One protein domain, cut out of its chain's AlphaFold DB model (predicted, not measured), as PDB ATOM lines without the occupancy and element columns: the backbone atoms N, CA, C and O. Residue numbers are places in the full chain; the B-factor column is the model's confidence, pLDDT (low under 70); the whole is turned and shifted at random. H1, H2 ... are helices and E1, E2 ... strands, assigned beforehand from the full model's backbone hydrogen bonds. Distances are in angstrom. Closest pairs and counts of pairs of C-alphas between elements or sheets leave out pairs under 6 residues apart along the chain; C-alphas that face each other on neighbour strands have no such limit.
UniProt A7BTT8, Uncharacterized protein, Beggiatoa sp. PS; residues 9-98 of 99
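Overview. This is residues 9 to 98 of the 99 residues of an uncharacterized protein of Beggiatoa sp. PS (UniProt A7BTT8). A long, twisted sheet of four strands has H1 running along one face near one end, with the shorter H2 near that same end. The printed part has 90 residues, with E1 H1 H2 E2 E3 E4 in chain order; the class is mixed and the sheet, E1 E4 E3 E2, is antiparallel. It is compact, radius of gyration of the C-alphas 13.6 A, spanning 45 by 22 by 22 A.

Arrangement. Start at E4, residues 88 to 97: within hydrogen-bond range are N 91 and O 13 of E1, residues 9 to 16, at 2.8 A, and O 90 and N 83 of E3, residues 76 to 85, at 2.8 A. Beyond E3, look for E2, residues 69 to 72, with N 71 and O 78 at 2.9 A. E2, E3 and E4 form a meander, each strand the antiparallel neighbour of the one before. H1, residues 24 to 35, is on the sheet, height 9.3 A: two layers, a helix on one face. H2, residues 44 to 52, is close to H1 but not clearly touching, closest C-alphas Leu 35 and Glu 44, 7.7 A. In H1 and H2 every O i to N i+4 pair is within hydrogen-bond range.

Along the chain. Find C-alpha 9 at (65.497, 1.812, 174.134), where E1 begins; E4 runs 29.7 A to C-alpha 97 at (71.608, 4.075, 167.842). E3 is 28.0 A long and H1 16.4 A.

Size, cuts and confidence. The printed part has no cut, the link from H2 to E2 is long, and no printed residue is under pLDDT 70.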
ATOM      1  N   LEU A   9      66.577   1.312 173.317       91.62
ATOM      2  CA  LEU A   9      65.497   1.812 174.134       91.62
ATOM      3  C   LEU A   9      64.234   1.061 173.722       91.62
ATOM      4  O   LEU A   9      63.672   1.326 172.665       91.62
ATOM      5  N   ASP A  10      63.806   0.162 174.598       93.75
ATOM      6  CA  ASP A  10      62.625  -0.674 174.429       93.75
ATOM      7  C   ASP A  10      61.556  -0.212 175.426       93.75
ATOM      8  O   ASP A  10      61.673  -0.442 176.634       93.75
ATOM      9  N   LEU A  11      60.534   0.495 174.945       95.38
ATOM     10  CA  LEU A  11      59.461   1.041 175.774       95.38
ATOM     11  C   LEU A  11      58.116   0.417 175.420       95.38
ATOM     12  O   LEU A  11      57.734   0.325 174.256       95.38
ATOM     13  N   PHE A  12      57.354   0.087 176.460       96.06
ATOM     14  CA  PHE A  12      55.924  -0.161 176.356       96.06
ATOM     15  C   PHE A  12      55.181   0.924 177.133       96.06
ATOM     16  O   PHE A  12      55.253   0.992 178.361       96.06
ATOM     17  N   LEU A  13      54.505   1.801 176.400       96.62
ATOM     18  CA  LEU A  13      53.668   2.861 176.946       96.62
ATOM     19  C   LEU A  13      52.207   2.428 176.863       96.62
ATOM     20  O   LEU A  13      51.822   1.733 175.927       96.62
ATOM     21  N   TYR A  14      51.390   2.868 177.812       96.50
ATOM     22  CA  TYR A  14      49.956   2.611 177.784       96.50
ATOM     23  C   TYR A  14      49.169   3.831 178.254       96.50
ATOM     24  O   TYR A  14      49.644   4.583 179.105       96.50
ATOM     25  N   ASP A  15      47.980   4.007 177.684       96.12
ATOM     26  CA  ASP A  15      46.987   5.009 178.065       96.12
ATOM     27  C   ASP A  15      45.610   4.367 178.137       96.12
ATOM     28  O   ASP A  15      45.285   3.479 177.352       96.12
ATOM     29  N   LEU A  16      44.765   4.856 179.038       95.31
ATOM     30  CA  LEU A  16      43.360   4.474 179.031       95.31
ATOM     31  C   LEU A  16      42.720   4.964 177.726       95.31
ATOM     32  O   LEU A  16      42.878   6.130 177.383       95.31
ATOM     33  N   ARG A  17      42.002   4.099 177.007       93.19
ATOM     34  CA  ARG A  17      41.148   4.499 175.880       93.19
ATOM     35  C   ARG A  17      39.774   4.885 176.402       93.19
ATOM     36  O   ARG A  17      39.285   5.975 176.114       93.19
ATOM     37  N   GLU A  18      39.182   3.990 177.181       91.25
ATOM     38  CA  GLU A  18      37.813   4.087 177.674       91.25
ATOM     39  C   GLU A  18      37.750   3.585 179.116       91.25
ATOM     40  O   GLU A  18      38.131   2.461 179.411       91.25
ATOM     41  N   GLY A  19      37.308   4.434 180.037       87.31
ATOM     42  CA  GLY A  19      37.123   4.086 181.444       87.31
ATOM     43  C   GLY A  19      35.658   3.887 181.812       87.31
ATOM     44  O   GLY A  19      34.762   4.485 181.217       87.31
ATOM     45  N   LEU A  20      35.411   3.111 182.871       87.62
ATOM     46  CA  LEU A  20      34.069   2.954 183.436       87.62
ATOM     47  C   LEU A  20      33.473   4.316 183.823       87.62
ATOM     48  O   LEU A  20      33.999   5.009 184.693       87.62
ATOM     49  N   GLY A  21      32.344   4.663 183.205       89.19
ATOM     50  CA  GLY A  21      31.612   5.897 183.493       89.19
ATOM     51  C   GLY A  21      32.204   7.165 182.871       89.19
ATOM     52  O   GLY A  21      31.767   8.250 183.249       89.19
ATOM     53  N   GLN A  22      33.163   7.050 181.944       91.00
ATOM     54  CA  GLN A  22      33.665   8.204 181.198       91.00
ATOM     55  C   GLN A  22      32.631   8.729 180.201       91.00
ATOM     56  O   GLN A  22      31.894   7.979 179.562       91.00
ATOM     57  N   SER A  23      32.598  10.049 180.070       94.12
ATOM     58  CA  SER A  23      31.870  10.750 179.022       94.12
ATOM     59  C   SER A  23      32.599  10.669 177.680       94.12
ATOM     60  O   SER A  23      33.815  10.468 177.619       94.12
ATOM     61  N   ASP A  24      31.877  10.934 176.590       92.06
ATOM     62  CA  ASP A  24      32.474  11.019 175.254       92.06
ATOM     63  C   ASP A  24      33.629  12.026 175.197       92.06
ATOM     64  O   ASP A  24      34.652  11.765 174.572       92.06
ATOM     65  N   ALA A  25      33.510  13.161 175.894       94.69
ATOM     66  CA  ALA A  25      34.560  14.176 175.938       94.69
ATOM     67  C   ALA A  25      35.855  13.649 176.580       94.69
ATOM     68  O   ALA A  25      36.944  13.919 176.074       94.69
ATOM     69  N   GLU A  26      35.741  12.869 177.657       95.50
ATOM     70  CA  GLU A  26      36.890  12.239 178.318       95.50
ATOM     71  C   GLU A  26      37.524  11.167 177.426       95.50
ATOM     72  O   GLU A  26      38.745  11.130 177.291       95.50
ATOM     73  N   MET A  27      36.715  10.358 176.735       93.19
ATOM     74  CA  MET A  27      37.224   9.378 175.767       93.19
ATOM     75  C   MET A  27      37.965  10.044 174.600       93.19
ATOM     76  O   MET A  27      39.010   9.559 174.156       93.19
ATOM     77  N   GLN A  28      37.471  11.182 174.107       94.00
ATOM     78  CA  GLN A  28      38.174  11.945 173.072       94.00
ATOM     79  C   GLN A  28      39.476  12.556 173.596       94.00
ATOM     80  O   GLN A  28      40.486  12.543 172.893       94.00
ATOM     81  N   GLN A  29      39.493  13.039 174.842       95.88
ATOM     82  CA  GLN A  29      40.711  13.544 175.474       95.88
ATOM     83  C   GLN A  29      41.770  12.445 175.623       95.88
ATOM     84  O   GLN A  29      42.934  12.676 175.296       95.88
ATOM     85  N   ASN A  30      41.370  11.252 176.065       95.81
ATOM     86  CA  ASN A  30      42.241  10.084 176.151       95.81
ATOM     87  C   ASN A  30      42.876   9.755 174.795       95.81
ATOM     88  O   ASN A  30      44.096   9.639 174.676       95.81
ATOM     89  N   ARG A  31      42.042   9.656 173.751       95.50
ATOM     90  CA  ARG A  31      42.497   9.389 172.383       95.50
ATOM     91  C   ARG A  31      43.475  10.452 171.899       95.50
ATOM     92  O   ARG A  31      44.521  10.111 171.354       95.50
ATOM     93  N   HIS A  32      43.158  11.726 172.117       95.31
ATOM     94  CA  HIS A  32      44.038  12.825 171.741       95.31
ATOM     95  C   HIS A  32      45.382  12.752 172.479       95.31
ATOM     96  O   HIS A  32      46.431  12.902 171.859       95.31
ATOM     97  N   GLY A  33      45.366  12.451 173.780       96.31
ATOM     98  CA  GLY A  33      46.577  12.258 174.576       96.31
ATOM     99  C   GLY A  33      47.459  11.121 174.057       96.31
ATOM    100  O   GLY A  33      48.678  11.280 173.985       96.31
ATOM    101  N   PHE A  34      46.859  10.006 173.631       97.19
ATOM    102  CA  PHE A  34      47.597   8.905 173.009       97.19
ATOM    103  C   PHE A  34      48.183   9.303 171.645       97.19
ATOM    104  O   PHE A  34      49.368   9.084 171.394       97.19
ATOM    105  N   LEU A  35      47.390   9.952 170.782       95.81
ATOM    106  CA  LEU A  35      47.829  10.422 169.459       95.81
ATOM    107  C   LEU A  35      49.024  11.384 169.541       95.81
ATOM    108  O   LEU A  35      49.922  11.307 168.707       95.81
ATOM    109  N   GLN A  36      49.098  12.229 170.574       95.75
ATOM    110  CA  GLN A  36      50.231  13.140 170.796       95.75
ATOM    111  C   GLN A  36      51.575  12.430 171.035       95.75
ATOM    112  O   GLN A  36      52.627  13.059 170.909       95.75
ATOM    113  N   LYS A  37      51.570  11.138 171.391       95.31
ATOM    114  CA  LYS A  37      52.792  10.331 171.558       95.31
ATOM    115  C   LYS A  37      53.300   9.753 170.239       95.31
ATOM    116  O   LYS A  37      54.441   9.294 170.173       95.31
ATOM    117  N   LEU A  38      52.455   9.743 169.211       95.00
ATOM    118  CA  LEU A  38      52.790   9.260 167.880       95.00
ATOM    119  C   LEU A  38      53.404  10.387 167.032       95.00
ATOM    120  O   LEU A  38      53.219  11.570 167.327       95.00
ATOM    121  N   PRO A  39      54.138  10.049 165.958       92.88
ATOM    122  CA  PRO A  39      54.645  11.049 165.028       92.88
ATOM    123  C   PRO A  39      53.521  11.875 164.396       92.88
ATOM    124  O   PRO A  39      52.476  11.350 164.021       92.88
ATOM    125  N   THR A  40      53.769  13.165 164.163       91.00
ATOM    126  CA  THR A  40      52.782  14.093 163.575       91.00
ATOM    127  C   THR A  40      52.439  13.793 162.110       91.00
ATOM    128  O   THR A  40      51.657  14.509 161.499       91.00
ATOM    129  N   THR A  41      53.072  12.783 161.511       90.81
ATOM    130  CA  THR A  41      52.806  12.309 160.148       90.81
ATOM    131  C   THR A  41      51.630  11.335 160.075       90.81
ATOM    132  O   THR A  41      51.236  10.966 158.973       90.81
ATOM    133  N   ILE A  42      51.106  10.881 161.217       92.12
ATOM    134  CA  ILE A  42      49.952   9.980 161.264       92.12
ATOM    135  C   ILE A  42      48.688  10.714 160.810       92.12
ATOM    136  O   ILE A  42      48.395  11.818 161.264       92.12
ATOM    137  N   ASP A  43      47.921  10.072 159.929       92.56
ATOM    138  CA  ASP A  43      46.570  10.508 159.587       92.56
ATOM    139  C   ASP A  43      45.618  10.152 160.737       92.56
ATOM    140  O   ASP A  43      45.237   8.992 160.921       92.56
ATOM    141  N   GLU A  44      45.241  11.162 161.525       93.25
ATOM    142  CA  GLU A  44      44.332  11.000 162.662       93.25
ATOM    143  C   GLU A  44      42.982  10.399 162.250       93.25
ATOM    144  O   GLU A  44      42.415   9.589 162.983       93.25
ATOM    145  N   SER A  45      42.468  10.754 161.069       93.19
ATOM    146  CA  SER A  45      41.162  10.278 160.612       93.19
ATOM    147  C   SER A  45      41.191   8.786 160.284       93.19
ATOM    148  O   SER A  45      40.280   8.052 160.673       93.19
ATOM    149  N   ALA A  46      42.268   8.319 159.647       92.75
ATOM    150  CA  ALA A  46      42.485   6.904 159.369       92.75
ATOM    151  C   ALA A  46      42.702   6.105 160.663       92.75
ATOM    152  O   ALA A  46      42.143   5.018 160.819       92.75
ATOM    153  N   PHE A  47      43.450   6.666 161.619       94.06
ATOM    154  CA  PHE A  47      43.646   6.063 162.938       94.06
ATOM    155  C   PHE A  47      42.315   5.881 163.683       94.06
ATOM    156  O   PHE A  47      42.036   4.797 164.193       94.06
ATOM    157  N   ILE A  48      41.471   6.920 163.722       93.50
ATOM    158  CA  ILE A  48      40.161   6.872 164.388       93.50
ATOM    159  C   ILE A  48      39.272   5.799 163.758       93.50
ATOM    160  O   ILE A  48      38.705   4.978 164.476       93.50
ATOM    161  N   GLN A  49      39.202   5.759 162.423       94.06
ATOM    162  CA  GLN A  49      38.427   4.743 161.709       94.06
ATOM    163  C   GLN A  49      38.895   3.322 162.042       94.06
ATOM    164  O   GLN A  49      38.067   2.429 162.208       94.06
ATOM    165  N   GLN A  50      40.208   3.108 162.153       94.00
ATOM    166  CA  GLN A  50      40.768   1.805 162.496       94.00
ATOM    167  C   GLN A  50      40.478   1.407 163.951       94.00
ATOM    168  O   GLN A  50      40.127   0.254 164.201       94.00
ATOM    169  N   ASP A  51      40.588   2.340 164.898       93.12
ATOM    170  CA  ASP A  51      40.270   2.109 166.313       93.12
ATOM    171  C   ASP A  51      38.792   1.737 166.536       93.12
ATOM    172  O   ASP A  51      38.474   0.844 167.326       93.12
ATOM    173  N   GLU A  52      37.887   2.405 165.823       92.06
ATOM    174  CA  GLU A  52      36.435   2.235 165.966       92.06
ATOM    175  C   GLU A  52      35.869   1.086 165.128       92.06
ATOM    176  O   GLU A  52      34.713   0.698 165.302       92.06
ATOM    177  N   LYS A  53      36.681   0.502 164.239       91.19
ATOM    178  CA  LYS A  53      36.271  -0.580 163.337       91.19
ATOM    179  C   LYS A  53      35.699  -1.793 164.071       91.19
ATOM    180  O   LYS A  53      34.832  -2.480 163.529       91.19
ATOM    181  N   TYR A  54      36.202  -2.077 165.271       84.56
ATOM    182  CA  TYR A  54      35.808  -3.236 166.061       84.56
ATOM    183  C   TYR A  54      35.186  -2.803 167.392       84.56
ATOM    184  O   TYR A  54      35.744  -1.985 168.130       84.56
ATOM    185  N   PHE A  55      34.034  -3.393 167.705       80.88
ATOM    186  CA  PHE A  55      33.366  -3.250 168.994       80.88
ATOM    187  C   PHE A  55      33.941  -4.280 169.978       80.88
ATOM    188  O   PHE A  55      33.952  -5.466 169.662       80.88
ATOM    189  N   GLU A  56      34.455  -3.812 171.119       80.62
ATOM    190  CA  GLU A  56      35.082  -4.628 172.180       80.62
ATOM    191  C   GLU A  56      36.102  -5.691 171.701       80.62
ATOM    192  O   GLU A  56      36.004  -6.871 172.044       80.62
ATOM    193  N   PRO A  57      37.106  -5.310 170.894       86.62
ATOM    194  CA  PRO A  57      38.152  -6.229 170.485       86.62
ATOM    195  C   PRO A  57      39.103  -6.524 171.650       86.62
ATOM    196  O   PRO A  57      39.560  -5.607 172.333       86.62
ATOM    197  N   GLU A  58      39.504  -7.788 171.798       91.00
ATOM    198  CA  GLU A  58      40.613  -8.150 172.691       91.00
ATOM    199  C   GLU A  58      41.913  -7.454 172.252       91.00
ATOM    200  O   GLU A  58      42.697  -6.985 173.077       91.00
ATOM    201  N   TYR A  59      42.110  -7.338 170.933       93.75
ATOM    202  CA  TYR A  59      43.311  -6.780 170.330       93.75
ATOM    203  C   TYR A  59      43.043  -6.146 168.956       93.75
ATOM    204  O   TYR A  59      42.368  -6.746 168.117       93.75
ATOM    205  N   VAL A  60      43.613  -4.962 168.696       94.62
ATOM    206  CA  VAL A  60      43.601  -4.297 167.375       94.62
ATOM    207  C   VAL A  60      44.946  -3.645 167.078       94.62
ATOM    208  O   VAL A  60      45.460  -2.881 167.890       94.62
ATOM    209  N   GLU A  61      45.471  -3.862 165.872       95.44
ATOM    210  CA  GLU A  61      46.583  -3.079 165.316       95.44
ATOM    211  C   GLU A  61      46.059  -1.737 164.786       95.44
ATOM    212  O   GLU A  61      45.238  -1.693 163.862       95.44
ATOM    213  N   LEU A  62      46.527  -0.631 165.372       95.25
ATOM    214  CA  LEU A  62      45.961   0.702 165.122       95.25
ATOM    215  C   LEU A  62      46.464   1.349 163.826       95.25
ATOM    216  O   LEU A  62      45.851   2.289 163.331       95.25
ATOM    217  N   PHE A  63      47.531   0.811 163.233       95.06
ATOM    218  CA  PHE A  63      47.982   1.167 161.881       95.06
ATOM    219  C   PHE A  63      47.473   0.207 160.795       95.06
ATOM    220  O   PHE A  63      47.940   0.251 159.657       95.06
ATOM    221  N   GLY A  64      46.509  -0.663 161.116       90.88
ATOM    222  CA  GLY A  64      45.947  -1.607 160.151       90.88
ATOM    223  C   GLY A  64      47.014  -2.523 159.552       90.88
ATOM    224  O   GLY A  64      47.886  -3.007 160.267       90.88
ATOM    225  N   GLU A  65      46.967  -2.739 158.234       89.75
ATOM    226  CA  GLU A  65      47.897  -3.636 157.525       89.75
ATOM    227  C   GLU A  65      49.366  -3.195 157.589       89.75
ATOM    228  O   GLU A  65      50.253  -4.033 157.438       89.75
ATOM    229  N   GLN A  66      49.633  -1.906 157.829       90.56
ATOM    230  CA  GLN A  66      50.992  -1.381 158.001       90.56
ATOM    231  C   GLN A  66      51.605  -1.860 159.329       90.56
ATOM    232  O   GLN A  66      52.813  -2.066 159.404       90.56
ATOM    233  N   ARG A  67      50.766  -2.095 160.353       91.69
ATOM    234  CA  ARG A  67      51.092  -2.622 161.693       91.69
ATOM    235  C   ARG A  67      51.998  -1.722 162.548       91.69
ATOM    236  O   ARG A  67      51.611  -1.374 163.658       91.69
ATOM    237  N   TRP A  68      53.158  -1.306 162.043       95.12
ATOM    238  CA  TRP A  68      54.086  -0.361 162.675       95.12
ATOM    239  C   TRP A  68      54.506   0.755 161.717       95.12
ATOM    240  O   TRP A  68      54.453   0.626 160.498       95.12
ATOM    241  N   LEU A  69      54.980   1.855 162.288       95.62
ATOM    242  CA  LEU A  69      55.639   2.929 161.562       95.62
ATOM    243  C   LEU A  69      57.129   2.911 161.890       95.62
ATOM    244  O   LEU A  69      57.520   3.238 163.009       95.62
ATOM    245  N   GLU A  70      57.950   2.557 160.909       95.62
ATOM    246  CA  GLU A  70      59.403   2.686 161.014       95.62
ATOM    247  C   GLU A  70      59.805   4.157 160.960       95.62
ATOM    248  O   GLU A  70      59.201   4.969 160.253       95.62
ATOM    249  N   PHE A  71      60.850   4.504 161.700       93.69
ATOM    250  CA  PHE A  71      61.474   5.809 161.611       93.69
ATOM    251  C   PHE A  71      62.987   5.674 161.570       93.69
ATOM    252  O   PHE A  71      63.601   4.811 162.197       93.69
ATOM    253  N   GLU A  72      63.594   6.605 160.852       93.62
ATOM    254  CA  GLU A  72      65.028   6.656 160.681       93.62
ATOM    255  C   GLU A  72      65.473   8.120 160.727       93.62
ATOM    256  O   GLU A  72      64.947   8.991 160.034       93.62
ATOM    257  N   SER A  73      66.447   8.411 161.582       89.94
ATOM    258  CA  SER A  73      67.049   9.736 161.726       89.94
ATOM    259  C   SER A  73      68.547   9.670 161.437       89.94
ATOM    260  O   SER A  73      69.083   8.641 161.029       89.94
ATOM    261  N   LYS A  74      69.276  10.768 161.648       91.06
ATOM    262  CA  LYS A  74      70.740  10.760 161.484       91.06
ATOM    263  C   LYS A  74      71.450   9.849 162.489       91.06
ATOM    264  O   LYS A  74      72.539   9.380 162.189       91.06
ATOM    265  N   THR A  75      70.864   9.638 163.664       90.81
ATOM    266  CA  THR A  75      71.535   8.991 164.804       90.81
ATOM    267  C   THR A  75      70.774   7.802 165.377       90.81
ATOM    268  O   THR A  75      71.390   6.977 166.041       90.81
ATOM    269  N   HIS A  76      69.474   7.698 165.105       92.00
ATOM    270  CA  HIS A  76      68.599   6.656 165.639       92.00
ATOM    271  C   HIS A  76      67.763   6.012 164.541       92.00
ATOM    272  O   HIS A  76      67.407   6.686 163.568       92.00
ATOM    273  N   GLU A  77      67.408   4.756 164.746       94.81
ATOM    274  CA  GLU A  77      66.453   3.988 163.951       94.81
ATOM    275  C   GLU A  77      65.540   3.192 164.884       94.81
ATOM    276  O   GLU A  77      65.936   2.872 166.007       94.81
ATOM    277  N   GLY A  78      64.317   2.913 164.448       95.44
ATOM    278  CA  GLY A  78      63.341   2.241 165.293       95.44
ATOM    279  C   GLY A  78      61.953   2.185 164.678       95.44
ATOM    280  O   GLY A  78      61.771   2.454 163.489       95.44
ATOM    281  N   TYR A  79      60.959   1.854 165.499       96.62
ATOM    282  CA  TYR A  79      59.565   1.826 165.069       96.62
ATOM    283  C   TYR A  79      58.579   2.167 166.189       96.62
ATOM    284  O   TYR A  79      58.843   1.969 167.373       96.62
ATOM    285  N   TYR A  80      57.407   2.651 165.781       97.44
ATOM    286  CA  TYR A  80      56.216   2.797 166.611       97.44
ATOM    287  C   TYR A  80      55.224   1.693 166.254       97.44
ATOM    288  O   TYR A  80      54.829   1.579 165.095       97.44
ATOM    289  N   TYR A  81      54.766   0.923 167.234       97.56
ATOM    290  CA  TYR A  81      53.716  -0.080 167.060       97.56
ATOM    291  C   TYR A  81      52.573   0.186 168.048       97.56
ATOM    292  O   TYR A  81      52.612  -0.271 169.197       97.56
ATOM    293  N   PRO A  82      51.578   0.991 167.640       97.31
ATOM    294  CA  PRO A  82      50.396   1.244 168.440       97.31
ATOM    295  C   PRO A  82      49.373   0.117 168.277       97.31
ATOM    296  O   PRO A  82      49.038  -0.311 167.169       97.31
ATOM    297  N   ALA A  83      48.817  -0.315 169.399       96.12
ATOM    298  CA  ALA A  83      47.751  -1.297 169.454       96.12
ATOM    299  C   ALA A  83      46.684  -0.883 170.466       96.12
ATOM    300  O   ALA A  83      46.949  -0.139 171.406       96.12
ATOM    301  N   ARG A  84      45.470  -1.391 170.298       95.12
ATOM    302  CA  ARG A  84      44.430  -1.350 171.323       95.12
ATOM    303  C   ARG A  84      44.326  -2.726 171.961       95.12
ATOM    304  O   ARG A  84      44.265  -3.730 171.258       95.12
ATOM    305  N   LEU A  85      44.294  -2.742 173.285       94.19
ATOM    306  CA  LEU A  85      44.102  -3.911 174.130       94.19
ATOM    307  C   LEU A  85      42.848  -3.653 174.964       94.19
ATOM    308  O   LEU A  85      42.918  -2.934 175.957       94.19
ATOM    309  N   ASN A  86      41.701  -4.185 174.538       92.75
ATOM    310  CA  ASN A  86      40.393  -3.896 175.139       92.75
ATOM    311  C   ASN A  86      40.104  -2.384 175.276       92.75
ATOM    312  O   ASN A  86      39.808  -1.697 174.296       92.75
ATOM    313  N   ASP A  87      40.180  -1.874 176.500       92.75
ATOM    314  CA  ASP A  87      39.853  -0.520 176.943       92.75
ATOM    315  C   ASP A  87      41.093   0.382 177.079       92.75
ATOM    316  O   ASP A  87      41.005   1.521 177.544       92.75
ATOM    317  N   THR A  88      42.255  -0.108 176.643       95.44
ATOM    318  CA  THR A  88      43.557   0.537 176.798       95.44
ATOM    319  C   THR A  88      44.252   0.662 175.441       95.44
ATOM    320  O   THR A  88      44.242  -0.258 174.621       95.44
ATOM    321  N   TYR A  89      44.892   1.799 175.193       97.38
ATOM    322  CA  TYR A  89      45.869   1.957 174.124       97.38
ATOM    323  C   TYR A  89      47.253   1.533 174.611       97.38
ATOM    324  O   TYR A  89      47.693   1.940 175.683       97.38
ATOM    325  N   GLY A  90      47.957   0.744 173.810       97.25
ATOM    326  CA  GLY A  90      49.352   0.371 174.001       97.25
ATOM    327  C   GLY A  90      50.215   0.922 172.872       97.25
ATOM    328  O   GLY A  90      49.792   0.981 171.719       97.25
ATOM    329  N   LEU A  91      51.445   1.303 173.193       97.69
ATOM    330  CA  LEU A  91      52.454   1.715 172.229       97.69
ATOM    331  C   LEU A  91      53.774   1.029 172.564       97.69
ATOM    332  O   LEU A  91      54.399   1.327 173.583       97.69
ATOM    333  N   LEU A  92      54.196   0.131 171.679       97.12
ATOM    334  CA  LEU A  92      55.563  -0.368 171.658       97.12
ATOM    335  C   LEU A  92      56.424   0.619 170.862       97.12
ATOM    336  O   LEU A  92      56.118   0.924 169.709       97.12
ATOM    337  N   LEU A  93      57.472   1.134 171.500       96.25
ATOM    338  CA  LEU A  93      58.502   1.959 170.879       96.25
ATOM    339  C   LEU A  93      59.843   1.262 171.071       96.25
ATOM    340  O   LEU A  93      60.313   1.120 172.198       96.25
ATOM    341  N   ASP A  94      60.450   0.878 169.962       95.38
ATOM    342  CA  ASP A  94      61.811   0.357 169.910       95.38
ATOM    343  C   ASP A  94      62.671   1.384 169.180       95.38
ATOM    344  O   ASP A  94      62.258   1.952 168.162       95.38
ATOM    345  N   CYS A  95      63.834   1.686 169.743       93.94
ATOM    346  CA  CYS A  95      64.765   2.656 169.201       93.94
ATOM    347  C   CYS A  95      66.196   2.243 169.523       93.94
ATOM    348  O   CYS A  95      66.526   1.918 170.662       93.94
ATOM    349  N   SER A  96      67.089   2.330 168.547       93.06
ATOM    350  CA  SER A  96      68.510   2.059 168.733       93.06
ATOM    351  C   SER A  96      69.371   3.137 168.086       93.06
ATOM    352  O   SER A  96      68.930   3.864 167.191       93.06
ATOM    353  N   LEU A  97      70.617   3.271 168.554       90.56
ATOM    354  CA  LEU A  97      71.608   4.075 167.842       90.56
ATOM    355  C   LEU A  97      72.011   3.381 166.543       90.56
ATOM    356  O   LEU A  97      72.382   2.206 166.548       90.56
ATOM    357  N   LYS A  98      72.046   4.155 165.460       83.88
ATOM    358  CA  LYS A  98      72.568   3.691 164.177       83.88
ATOM    359  C   LYS A  98      74.030   3.264 164.273       83.88
ATOM    360  O   LYS A  98      74.819   3.881 164.996       83.88
TER     361      LYS A  98